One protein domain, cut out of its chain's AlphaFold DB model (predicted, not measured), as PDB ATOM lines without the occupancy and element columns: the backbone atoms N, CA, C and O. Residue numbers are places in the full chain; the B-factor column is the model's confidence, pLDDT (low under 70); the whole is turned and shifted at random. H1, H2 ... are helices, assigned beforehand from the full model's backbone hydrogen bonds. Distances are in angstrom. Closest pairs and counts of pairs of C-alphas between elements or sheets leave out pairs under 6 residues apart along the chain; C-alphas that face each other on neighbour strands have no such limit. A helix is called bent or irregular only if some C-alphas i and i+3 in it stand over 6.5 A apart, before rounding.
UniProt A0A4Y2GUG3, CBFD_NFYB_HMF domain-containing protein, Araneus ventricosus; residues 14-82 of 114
ATOM      1  N   SER A  14     235.643 244.442 124.957       93.44
ATOM      2  CA  SER A  14     234.238 244.313 125.370       93.44
ATOM      3  C   SER A  14     234.083 244.172 126.888       93.44
ATOM      4  O   SER A  14     233.141 244.712 127.472       93.44
ATOM      5  N   ARG A  15     235.023 243.486 127.552       95.44
ATOM      6  CA  ARG A  15     235.045 243.322 129.011       95.44
ATOM      7  C   ARG A  15     235.473 244.608 129.699       95.44
ATOM      8  O   ARG A  15     234.808 244.998 130.654       95.44
ATOM      9  N   ILE A  16     236.496 245.282 129.171       96.31
ATOM     10  CA  ILE A  16     236.921 246.610 129.637       96.31
ATOM     11  C   ILE A  16     235.749 247.591 129.577       96.31
ATOM     12  O   ILE A  16     235.376 248.172 130.593       96.31
ATOM     13  N   LYS A  17     235.080 247.692 128.423       95.12
ATOM     14  CA  LYS A  17     233.926 248.581 128.235       95.12
ATOM     15  C   LYS A  17     232.798 248.290 129.222       95.12
ATOM     16  O   LYS A  17     232.183 249.214 129.745       95.12
ATOM     17  N   ARG A  18     232.527 247.010 129.489       95.44
ATOM     18  CA  ARG A  18     231.489 246.594 130.439       95.44
ATOM     19  C   ARG A  18     231.824 246.979 131.880       95.44
ATOM     20  O   ARG A  18     230.925 247.407 132.590       95.44
ATOM     21  N   VAL A  19     233.084 246.841 132.293       96.19
ATOM     22  CA  VAL A  19     233.552 247.300 133.611       96.19
ATOM     23  C   VAL A  19     233.455 248.821 133.705       96.19
ATOM     24  O   VAL A  19     232.896 249.336 134.658       96.19
ATOM     25  N   MET A  20     233.891 249.555 132.682       96.00
ATOM     26  CA  MET A  20     233.768 251.016 132.678       96.00
ATOM     27  C   MET A  20     232.302 251.485 132.762       96.00
ATOM     28  O   MET A  20     232.007 252.472 133.424       96.00
ATOM     29  N   LYS A  21     231.367 250.762 132.128       95.06
ATOM     30  CA  LYS A  21     229.920 251.032 132.192       95.06
ATOM     31  C   LYS A  21     229.242 250.642 133.509       95.06
ATOM     32  O   LYS A  21     228.059 250.936 133.648       95.06
ATOM     33  N   SER A  22     229.920 249.977 134.449       94.81
ATOM     34  CA  SER A  22     229.291 249.642 135.736       94.81
ATOM     35  C   SER A  22     229.122 250.856 136.649       94.81
ATOM     36  O   SER A  22     228.343 250.786 137.592       94.81
ATOM     37  N   SER A  23     229.834 251.954 136.380       91.31
ATOM     38  CA  SER A  23     229.600 253.233 137.048       91.31
ATOM     39  C   SER A  23     228.441 253.977 136.381       91.31
ATOM     40  O   SER A  23     228.443 254.191 135.165       91.31
ATOM     41  N   SER A  24     227.451 254.383 137.183       83.56
ATOM     42  CA  SER A  24     226.224 255.056 136.731       83.56
ATOM     43  C   SER A  24     226.468 256.418 136.075       83.56
ATOM     44  O   SER A  24     225.615 256.897 135.333       83.56
ATOM     45  N   GLU A  25     227.627 257.029 136.311       89.62
ATOM     46  CA  GLU A  25     227.986 258.353 135.790       89.62
ATOM     47  C   GLU A  25     228.627 258.298 134.393       89.62
ATOM     48  O   GLU A  25     228.871 259.326 133.760       89.62
ATOM     49  N   VAL A  26     228.906 257.098 133.869       89.06
ATOM     50  CA  VAL A  26     229.670 256.949 132.626       89.06
ATOM     51  C   VAL A  26     228.759 256.969 131.395       89.06
ATOM     52  O   VAL A  26     228.066 256.002 131.054       89.06
ATOM     53  N   GLY A  27     228.840 258.083 130.660       88.75
ATOM     54  CA  GLY A  27     228.235 258.283 129.343       88.75
ATOM     55  C   GLY A  27     228.830 257.384 128.248       88.75
ATOM     56  O   GLY A  27     229.274 256.262 128.490       88.75
ATOM     57  N   ASN A  28     228.799 257.821 126.993       92.88
ATOM     58  CA  ASN A  28     229.308 257.002 125.889       92.88
ATOM     59  C   ASN A  28     230.827 256.792 125.987       92.88
ATOM     60  O   ASN A  28     231.579 257.735 126.198       92.88
ATOM     61  N   ILE A  29     231.271 255.545 125.797       94.75
ATOM     62  CA  ILE A  29     232.690 255.166 125.825       94.75
ATOM     63  C   ILE A  29     233.126 254.799 124.410       94.75
ATOM     64  O   ILE A  29     232.539 253.897 123.791       94.75
ATOM     65  N   THR A  30     234.161 255.481 123.926       94.88
ATOM     66  CA  THR A  30     234.758 255.242 122.610       94.88
ATOM     67  C   THR A  30     235.659 254.005 122.611       94.88
ATOM     68  O   THR A  30     236.040 253.481 123.664       94.88
ATOM     69  N   ASN A  31     235.996 253.502 121.424       92.06
ATOM     70  CA  ASN A  31     236.875 252.338 121.304       92.06
ATOM     71  C   ASN A  31     238.320 252.688 121.691       92.06
ATOM     72  O   ASN A  31     239.000 251.868 122.303       92.06
ATOM     73  N   GLU A  32     238.758 253.919 121.424       94.00
ATOM     74  CA  GLU A  32     240.076 254.443 121.791       94.00
ATOM     75  C   GLU A  32     240.233 254.509 123.313       94.00
ATOM     76  O   GLU A  32     241.254 254.083 123.850       94.00
ATOM     77  N   ALA A  33     239.194 254.955 124.031       95.19
ATOM     78  CA  ALA A  33     239.190 254.952 125.492       95.19
ATOM     79  C   ALA A  33     239.294 253.525 126.054       95.19
ATOM     80  O   ALA A  33     240.063 253.281 126.984       95.19
ATOM     81  N   CYS A  34     238.578 252.562 125.456       95.12
ATOM     82  CA  CYS A  34     238.686 251.152 125.841       95.12
ATOM     83  C   CYS A  34     240.098 250.602 125.590       95.12
ATOM     84  O   CYS A  34     240.614 249.849 126.412       95.12
ATOM     85  N   PHE A  35     240.729 250.984 124.477       95.44
ATOM     86  CA  PHE A  35     242.090 250.573 124.138       95.44
ATOM     87  C   PHE A  35     243.119 251.121 125.137       95.44
ATOM     88  O   PHE A  35     243.901 250.352 125.694       95.44
ATOM     89  N   VAL A  36     243.079 252.425 125.435       96.44
ATOM     90  CA  VAL A  36     243.971 253.043 126.431       96.44
ATOM     91  C   VAL A  36     243.772 252.404 127.804       96.44
ATOM     92  O   VAL A  36     244.749 252.030 128.451       96.44
ATOM     93  N   MET A  37     242.519 252.205 128.222       96.56
ATOM     94  CA  MET A  37     242.197 251.555 129.494       96.56
ATOM     95  C   MET A  37     242.724 250.116 129.554       96.56
ATOM     96  O   MET A  37     243.261 249.698 130.578       96.56
ATOM     97  N   SER A  38     242.624 249.369 128.452       96.31
ATOM     98  CA  SER A  38     243.193 248.025 128.333       96.31
ATOM     99  C   SER A  38     244.708 248.035 128.575       96.31
ATOM    100  O   SER A  38     245.192 247.352 129.478       96.31
ATOM    101  N   LYS A  39     245.460 248.884 127.857       95.94
ATOM    102  CA  LYS A  39     246.923 248.993 128.021       95.94
ATOM    103  C   LYS A  39     247.326 249.482 129.413       95.94
ATOM    104  O   LYS A  39     248.290 248.972 129.982       95.94
ATOM    105  N   ALA A  40     246.586 250.437 129.975       96.94
ATOM    106  CA  ALA A  40     246.813 250.920 131.333       96.94
ATOM    107  C   ALA A  40     246.595 249.805 132.366       96.94
ATOM    108  O   ALA A  40     247.417 249.640 133.260       96.94
ATOM    109  N   THR A  41     245.546 248.992 132.202       97.25
ATOM    110  CA  THR A  41     245.242 247.862 133.094       97.25
ATOM    111  C   THR A  41     246.324 246.781 133.015       97.25
ATOM    112  O   THR A  41     246.782 246.298 134.046       97.25
ATOM    113  N   GLU A  42     246.796 246.435 131.813       96.19
ATOM    114  CA  GLU A  42     247.924 245.507 131.632       96.19
ATOM    115  C   GLU A  42     249.188 246.013 132.347       96.19
ATOM    116  O   GLU A  42     249.826 245.280 133.111       96.19
ATOM    117  N   GLY A  43     249.529 247.290 132.137       96.81
ATOM    118  CA  GLY A  43     250.670 247.932 132.787       96.81
ATOM    119  C   GLY A  43     250.523 247.989 134.307       96.81
ATOM    120  O   GLY A  43     251.487 247.732 135.028       96.81
ATOM    121  N   PHE A  44     249.313 248.263 134.795       97.19
ATOM    122  CA  PHE A  44     248.995 248.306 136.215       97.19
ATOM    123  C   PHE A  44     249.186 246.943 136.888       97.19
ATOM    124  O   PHE A  44     249.869 246.864 137.908       97.19
ATOM    125  N   VAL A  45     248.666 245.861 136.298       96.50
ATOM    126  CA  VAL A  45     248.847 244.500 136.833       96.50
ATOM    127  C   VAL A  45     250.333 244.144 136.899       96.50
ATOM    128  O   VAL A  45     250.815 243.690 137.938       96.50
ATOM    129  N   ALA A  46     251.093 244.411 135.833       96.44
ATOM    130  CA  ALA A  46     252.533 244.163 135.824       96.44
ATOM    131  C   ALA A  46     253.275 244.992 136.888       96.44
ATOM    132  O   ALA A  46     254.189 244.491 137.545       96.44
ATOM    133  N   LEU A  47     252.889 246.255 137.076       96.88
ATOM    134  CA  LEU A  47     253.466 247.146 138.080       96.88
ATOM    135  C   LEU A  47     253.191 246.657 139.506       96.88
ATOM    136  O   LEU A  47     254.118 246.604 140.316       96.88
ATOM    137  N   LEU A  48     251.943 246.285 139.799       96.75
ATOM    138  CA  LEU A  48     251.529 245.774 141.103       96.75
ATOM    139  C   LEU A  48     252.295 244.492 141.451       96.75
ATOM    140  O   LEU A  48     252.911 244.417 142.513       96.75
ATOM    141  N   LEU A  49     252.355 243.534 140.522       96.06
ATOM    142  CA  LEU A  49     253.077 242.275 140.722       96.06
ATOM    143  C   LEU A  49     254.586 242.484 140.893       96.06
ATOM    144  O   LEU A  49     255.188 241.874 141.771       96.06
ATOM    145  N   ARG A  50     255.212 243.374 140.111       95.50
ATOM    146  CA  ARG A  50     256.644 243.698 140.270       95.50
ATOM    147  C   ARG A  50     256.946 244.313 141.631       95.50
ATOM    148  O   ARG A  50     257.966 243.985 142.234       95.50
ATOM    149  N   ARG A  51     256.084 245.211 142.116       95.75
ATOM    150  CA  ARG A  51     256.236 245.813 143.448       95.75
ATOM    151  C   ARG A  51     256.051 244.773 144.546       95.75
ATOM    152  O   ARG A  51     256.879 244.728 145.450       95.75
ATOM    153  N   ALA A  52     255.046 243.909 144.422       95.94
ATOM    154  CA  ALA A  52     254.808 242.825 145.369       95.94
ATOM    155  C   ALA A  52     255.985 241.839 145.408       95.94
ATOM    156  O   ALA A  52     256.514 241.569 146.476       95.94
ATOM    157  N   LEU A  53     256.507 241.411 144.255       96.38
ATOM    158  CA  LEU A  53     257.682 240.533 144.185       96.38
ATOM    159  C   LEU A  53     258.945 241.184 144.773       96.38
ATOM    160  O   LEU A  53     259.774 240.518 145.391       96.38
ATOM    161  N   LYS A  54     259.105 242.505 144.603       94.00
ATOM    162  CA  LYS A  54     260.210 243.252 145.221       94.00
ATOM    163  C   LYS A  54     260.090 243.265 146.747       94.00
ATOM    164  O   LYS A  54     261.113 243.096 147.413       94.00
ATOM    165  N   ALA A  55     258.877 243.463 147.266       91.31
ATOM    166  CA  ALA A  55     258.575 243.435 148.695       91.31
ATOM    167  C   ALA A  55     258.627 242.018 149.290       91.31
ATOM    168  O   ALA A  55     258.912 241.877 150.477       91.31
ATOM    169  N   SER A  56     258.410 240.988 148.469       94.06
ATOM    170  CA  SER A  56     258.399 239.600 148.910       94.06
ATOM    171  C   SER A  56     259.766 239.122 149.392       94.06
ATOM    172  O   SER A  56     260.826 239.444 148.824       94.06
ATOM    173  N   SER A  57     259.735 238.294 150.433       91.88
ATOM    174  CA  SER A  57     260.886 237.516 150.890       91.88
ATOM    175  C   SER A  57     261.239 236.402 149.897       91.88
ATOM    176  O   SER A  57     262.410 236.040 149.778       91.88
ATOM    177  N   ASN A  58     260.261 235.917 149.122       90.62
ATOM    178  CA  ASN A  58     260.451 234.946 148.054       90.62
ATOM    179  C   ASN A  58     260.640 235.663 146.707       90.62
ATOM    180  O   ASN A  58     259.800 236.437 146.266       90.62
ATOM    181  N   LYS A  59     261.750 235.399 146.009       88.69
ATOM    182  CA  LYS A  59     262.043 236.048 144.715       88.69
ATOM    183  C   LYS A  59     261.380 235.388 143.508       88.69
ATOM    184  O   LYS A  59     261.542 235.888 142.399       88.69
ATOM    185  N   MET A  60     260.638 234.303 143.717       91.75
ATOM    186  CA  MET A  60     259.983 233.526 142.660       91.75
ATOM    187  C   MET A  60     258.456 233.496 142.782       91.75
ATOM    188  O   MET A  60     257.787 233.060 141.850       91.75
ATOM    189  N   GLN A  61     257.897 233.960 143.901       94.00
ATOM    190  CA  GLN A  61     256.461 233.925 144.165       94.00
ATOM    191  C   GLN A  61     256.012 235.212 144.853       94.00
ATOM    192  O   GLN A  61     256.768 235.820 145.601       94.00
ATOM    193  N   VAL A  62     254.769 235.605 144.582       95.81
ATOM    194  CA  VAL A  62     254.070 236.679 145.287       95.81
ATOM    195  C   VAL A  62     252.952 236.057 146.104       95.81
ATOM    196  O   VAL A  62     252.093 235.379 145.539       95.81
ATOM    197  N   ASP A  63     252.937 236.332 147.405       94.94
ATOM    198  CA  ASP A  63     251.854 235.936 148.295       94.94
ATOM    199  C   ASP A  63     250.968 237.133 148.661       94.94
ATOM    200  O   ASP A  63     251.309 238.300 148.470       94.94
ATOM    201  N   TYR A  64     249.786 236.851 149.211       95.00
ATOM    202  CA  TYR A  64     248.826 237.894 149.586       95.00
ATOM    203  C   TYR A  64     249.404 238.980 150.521       95.00
ATOM    204  O   TYR A  64     249.129 240.156 150.275       95.00
ATOM    205  N   PRO A  65     250.199 238.655 151.566       94.94
ATOM    206  CA  PRO A  65     250.794 239.679 152.426       94.94
ATOM    207  C   PRO A  65     251.703 240.649 151.667       94.94
ATOM    208  O   PRO A  65     251.748 241.823 152.019       94.94
ATOM    209  N   ASP A  66     252.369 240.196 150.600       95.56
ATOM    210  CA  ASP A  66     253.227 241.049 149.775       95.56
ATOM    211  C   ASP A  66     252.398 242.115 149.047       95.56
ATOM    212  O   ASP A  66     252.779 243.285 149.003       95.56
ATOM    213  N   LEU A  67     251.229 241.724 148.521       96.25
ATOM    214  CA  LEU A  67     250.273 242.645 147.900       96.25
ATOM    215  C   LEU A  67     249.691 243.622 148.925       96.25
ATOM    216  O   LEU A  67     249.735 244.827 148.695       96.25
ATOM    217  N   ALA A  68     249.190 243.117 150.055       96.12
ATOM    218  CA  ALA A  68     248.596 243.951 151.100       96.12
ATOM    219  C   ALA A  68     249.603 244.972 151.654       96.12
ATOM    220  O   ALA A  68     249.260 246.134 151.870       96.12
ATOM    221  N   ASN A  69     250.866 244.570 151.820       94.44
ATOM    222  CA  ASN A  69     251.937 245.458 152.258       94.44
ATOM    223  C   ASN A  69     252.243 246.546 151.219       94.44
ATOM    224  O   ASN A  69     252.431 247.705 151.571       94.44
ATOM    225  N   VAL A  70     252.282 246.199 149.932       96.06
ATOM    226  CA  VAL A  70     252.512 247.179 148.863       96.06
ATOM    227  C   VAL A  70     251.360 248.178 148.748       96.06
ATOM    228  O   VAL A  70     251.623 249.363 148.568       96.06
ATOM    229  N   VAL A  71     250.116 247.716 148.890       96.75
ATOM    230  CA  VAL A  71     248.916 248.568 148.877       96.75
ATOM    231  C   VAL A  71     248.896 249.516 150.075       96.75
ATOM    232  O   VAL A  71     248.687 250.709 149.900       96.75
ATOM    233  N   SER A  72     249.186 249.013 151.277       94.25
ATOM    234  CA  SER A  72     249.092 249.806 152.514       94.25
ATOM    235  C   SER A  72     250.193 250.860 152.664       94.25
ATOM    236  O   SER A  72     250.032 251.801 153.428       94.25
ATOM    237  N   ASN A  73     251.321 250.704 151.962       93.06
ATOM    238  CA  ASN A  73     252.478 251.603 152.063       93.06
ATOM    239  C   ASN A  73     252.671 252.483 150.817       93.06
ATOM    240  O   ASN A  73     253.777 252.969 150.570       93.06
ATOM    241  N   ASN A  74     251.650 252.625 149.968       93.75
ATOM    242  CA  ASN A  74     251.763 253.401 148.743       93.75
ATOM    243  C   ASN A  74     250.494 254.206 148.464       93.75
ATOM    244  O   ASN A  74     249.491 253.642 148.038       93.75
ATOM    245  N   ASP A  75     250.591 255.527 148.586       94.31
ATOM    246  CA  ASP A  75     249.479 256.461 148.370       94.31
ATOM    247  C   ASP A  75     248.830 256.292 146.987       94.31
ATOM    248  O   ASP A  75     247.614 256.342 146.840       94.31
ATOM    249  N   SER A  76     249.616 255.975 145.948       94.88
ATOM    250  CA  SER A  76     249.067 255.725 144.601       94.88
ATOM    251  C   SER A  76     248.234 254.437 144.485       94.88
ATOM    252  O   SER A  76     247.666 254.165 143.427       94.88
ATOM    253  N   MET A  77     248.181 253.627 145.546       95.81
ATOM    254  CA  MET A  77     247.414 252.386 145.657       95.81
ATOM    255  C   MET A  77     246.320 252.445 146.725       95.81
ATOM    256  O   MET A  77     245.680 251.425 146.964       95.81
ATOM    257  N   GLU A  78     246.064 253.609 147.326       95.31
ATOM    258  CA  GLU A  78     245.042 253.794 148.364       95.31
ATOM    259  C   GLU A  78     243.667 253.254 147.933       95.31
ATOM    260  O   GLU A  78     242.984 252.581 148.700       95.31
ATOM    261  N   PHE A  79     243.314 253.418 146.654       95.81
ATOM    262  CA  PHE A  79     242.065 252.908 146.077       95.81
ATOM    263  C   PHE A  79     241.886 251.375 146.165       95.81
ATOM    264  O   PHE A  79     240.801 250.870 145.881       95.81
ATOM    265  N   LEU A  80     242.940 250.621 146.504       97.06
ATOM    266  CA  LEU A  80     242.906 249.168 146.682       97.06
ATOM    267  C   LEU A  80     242.789 248.717 148.139       97.06
ATOM    268  O   LEU A  80     242.622 247.517 148.355       97.06
ATOM    269  N   VAL A  81     242.883 249.614 149.125       94.69
ATOM    270  CA  VAL A  81     242.941 249.243 150.553       94.69
ATOM    271  C   VAL A  81     241.730 248.407 150.969       94.69
ATOM    272  O   VAL A  81     241.892 247.363 151.600       94.69
ATOM    273  N   ASP A  82     240.537 248.783 150.510       94.62
ATOM    274  CA  ASP A  82     239.296 248.064 150.822       94.62
ATOM    275  C   ASP A  82     239.191 246.698 150.123       94.62
ATOM    276  O   ASP A  82     238.470 245.805 150.571       94.62
TER     277      ASP A  82
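AT A GLANCE: This is residues 14 to 82 of the 114 residues of the protein "CBFD_NFYB_HMF domain-containing protein" of Araneus ventricosus (UniProt A0A4Y2GUG3). One long helix, H2, makes the length, with short H1 set crosswise near its first end and short H3 crosswise near its last; H4 folds back from H3. The 69 printed residues, with four named helices in the order H1 to H4, are all helix in class, loose (radius of gyration of the C-alphas 15.0 A) and only just elongated, spanning 44 by 22 by 16 A.

HOW THE PARTS SIT: H2, residues 31 to 55, touches H3, residues 64 to 72, with its residues 48 to 55 alone, only just about perpendicular at 70.4 degrees; the closest C-alphas, of Ala 52 and Asp 66, are 5.0 A apart. H2 touches H1, residues 14 to 20, with residues 34 to 38 alone, about perpendicular at 77 degrees; the closest C-alphas, of Lys 17 and Cys 34, are 5.9 A apart. H4, residues 75 to 80, and H3 touch only at the corner, opposite ways at a steep tilt of 55 degrees; the closest C-alphas, of Val 71 and Met 77, are 5.2 A apart. H4 is apart from H1 and H2. Every O i to N i+4 pair is within hydrogen-bond range in H1, H2 and H3; in H4 0 of 2 are, and 2 of 3 O i to N i+3 pairs.

IN THESE COORDINATES: H2 is 36.1 A long, from C-alpha 31 at (236.875, 252.338, 121.304) to C-alpha 55 at (258.575, 243.435, 148.695). H1 is 9.9 A, H3 12.3 A and H4 10.0 A long; H4 is irregular, with C-alphas 76 and 79 7.7 A apart.

THE WHOLE: The two farthest C-alphas, of Asn 28 and Ser 57, are 44.7 A apart. The printed part has no cut, no link is long, and no printed residue is under 70 in pLDDT.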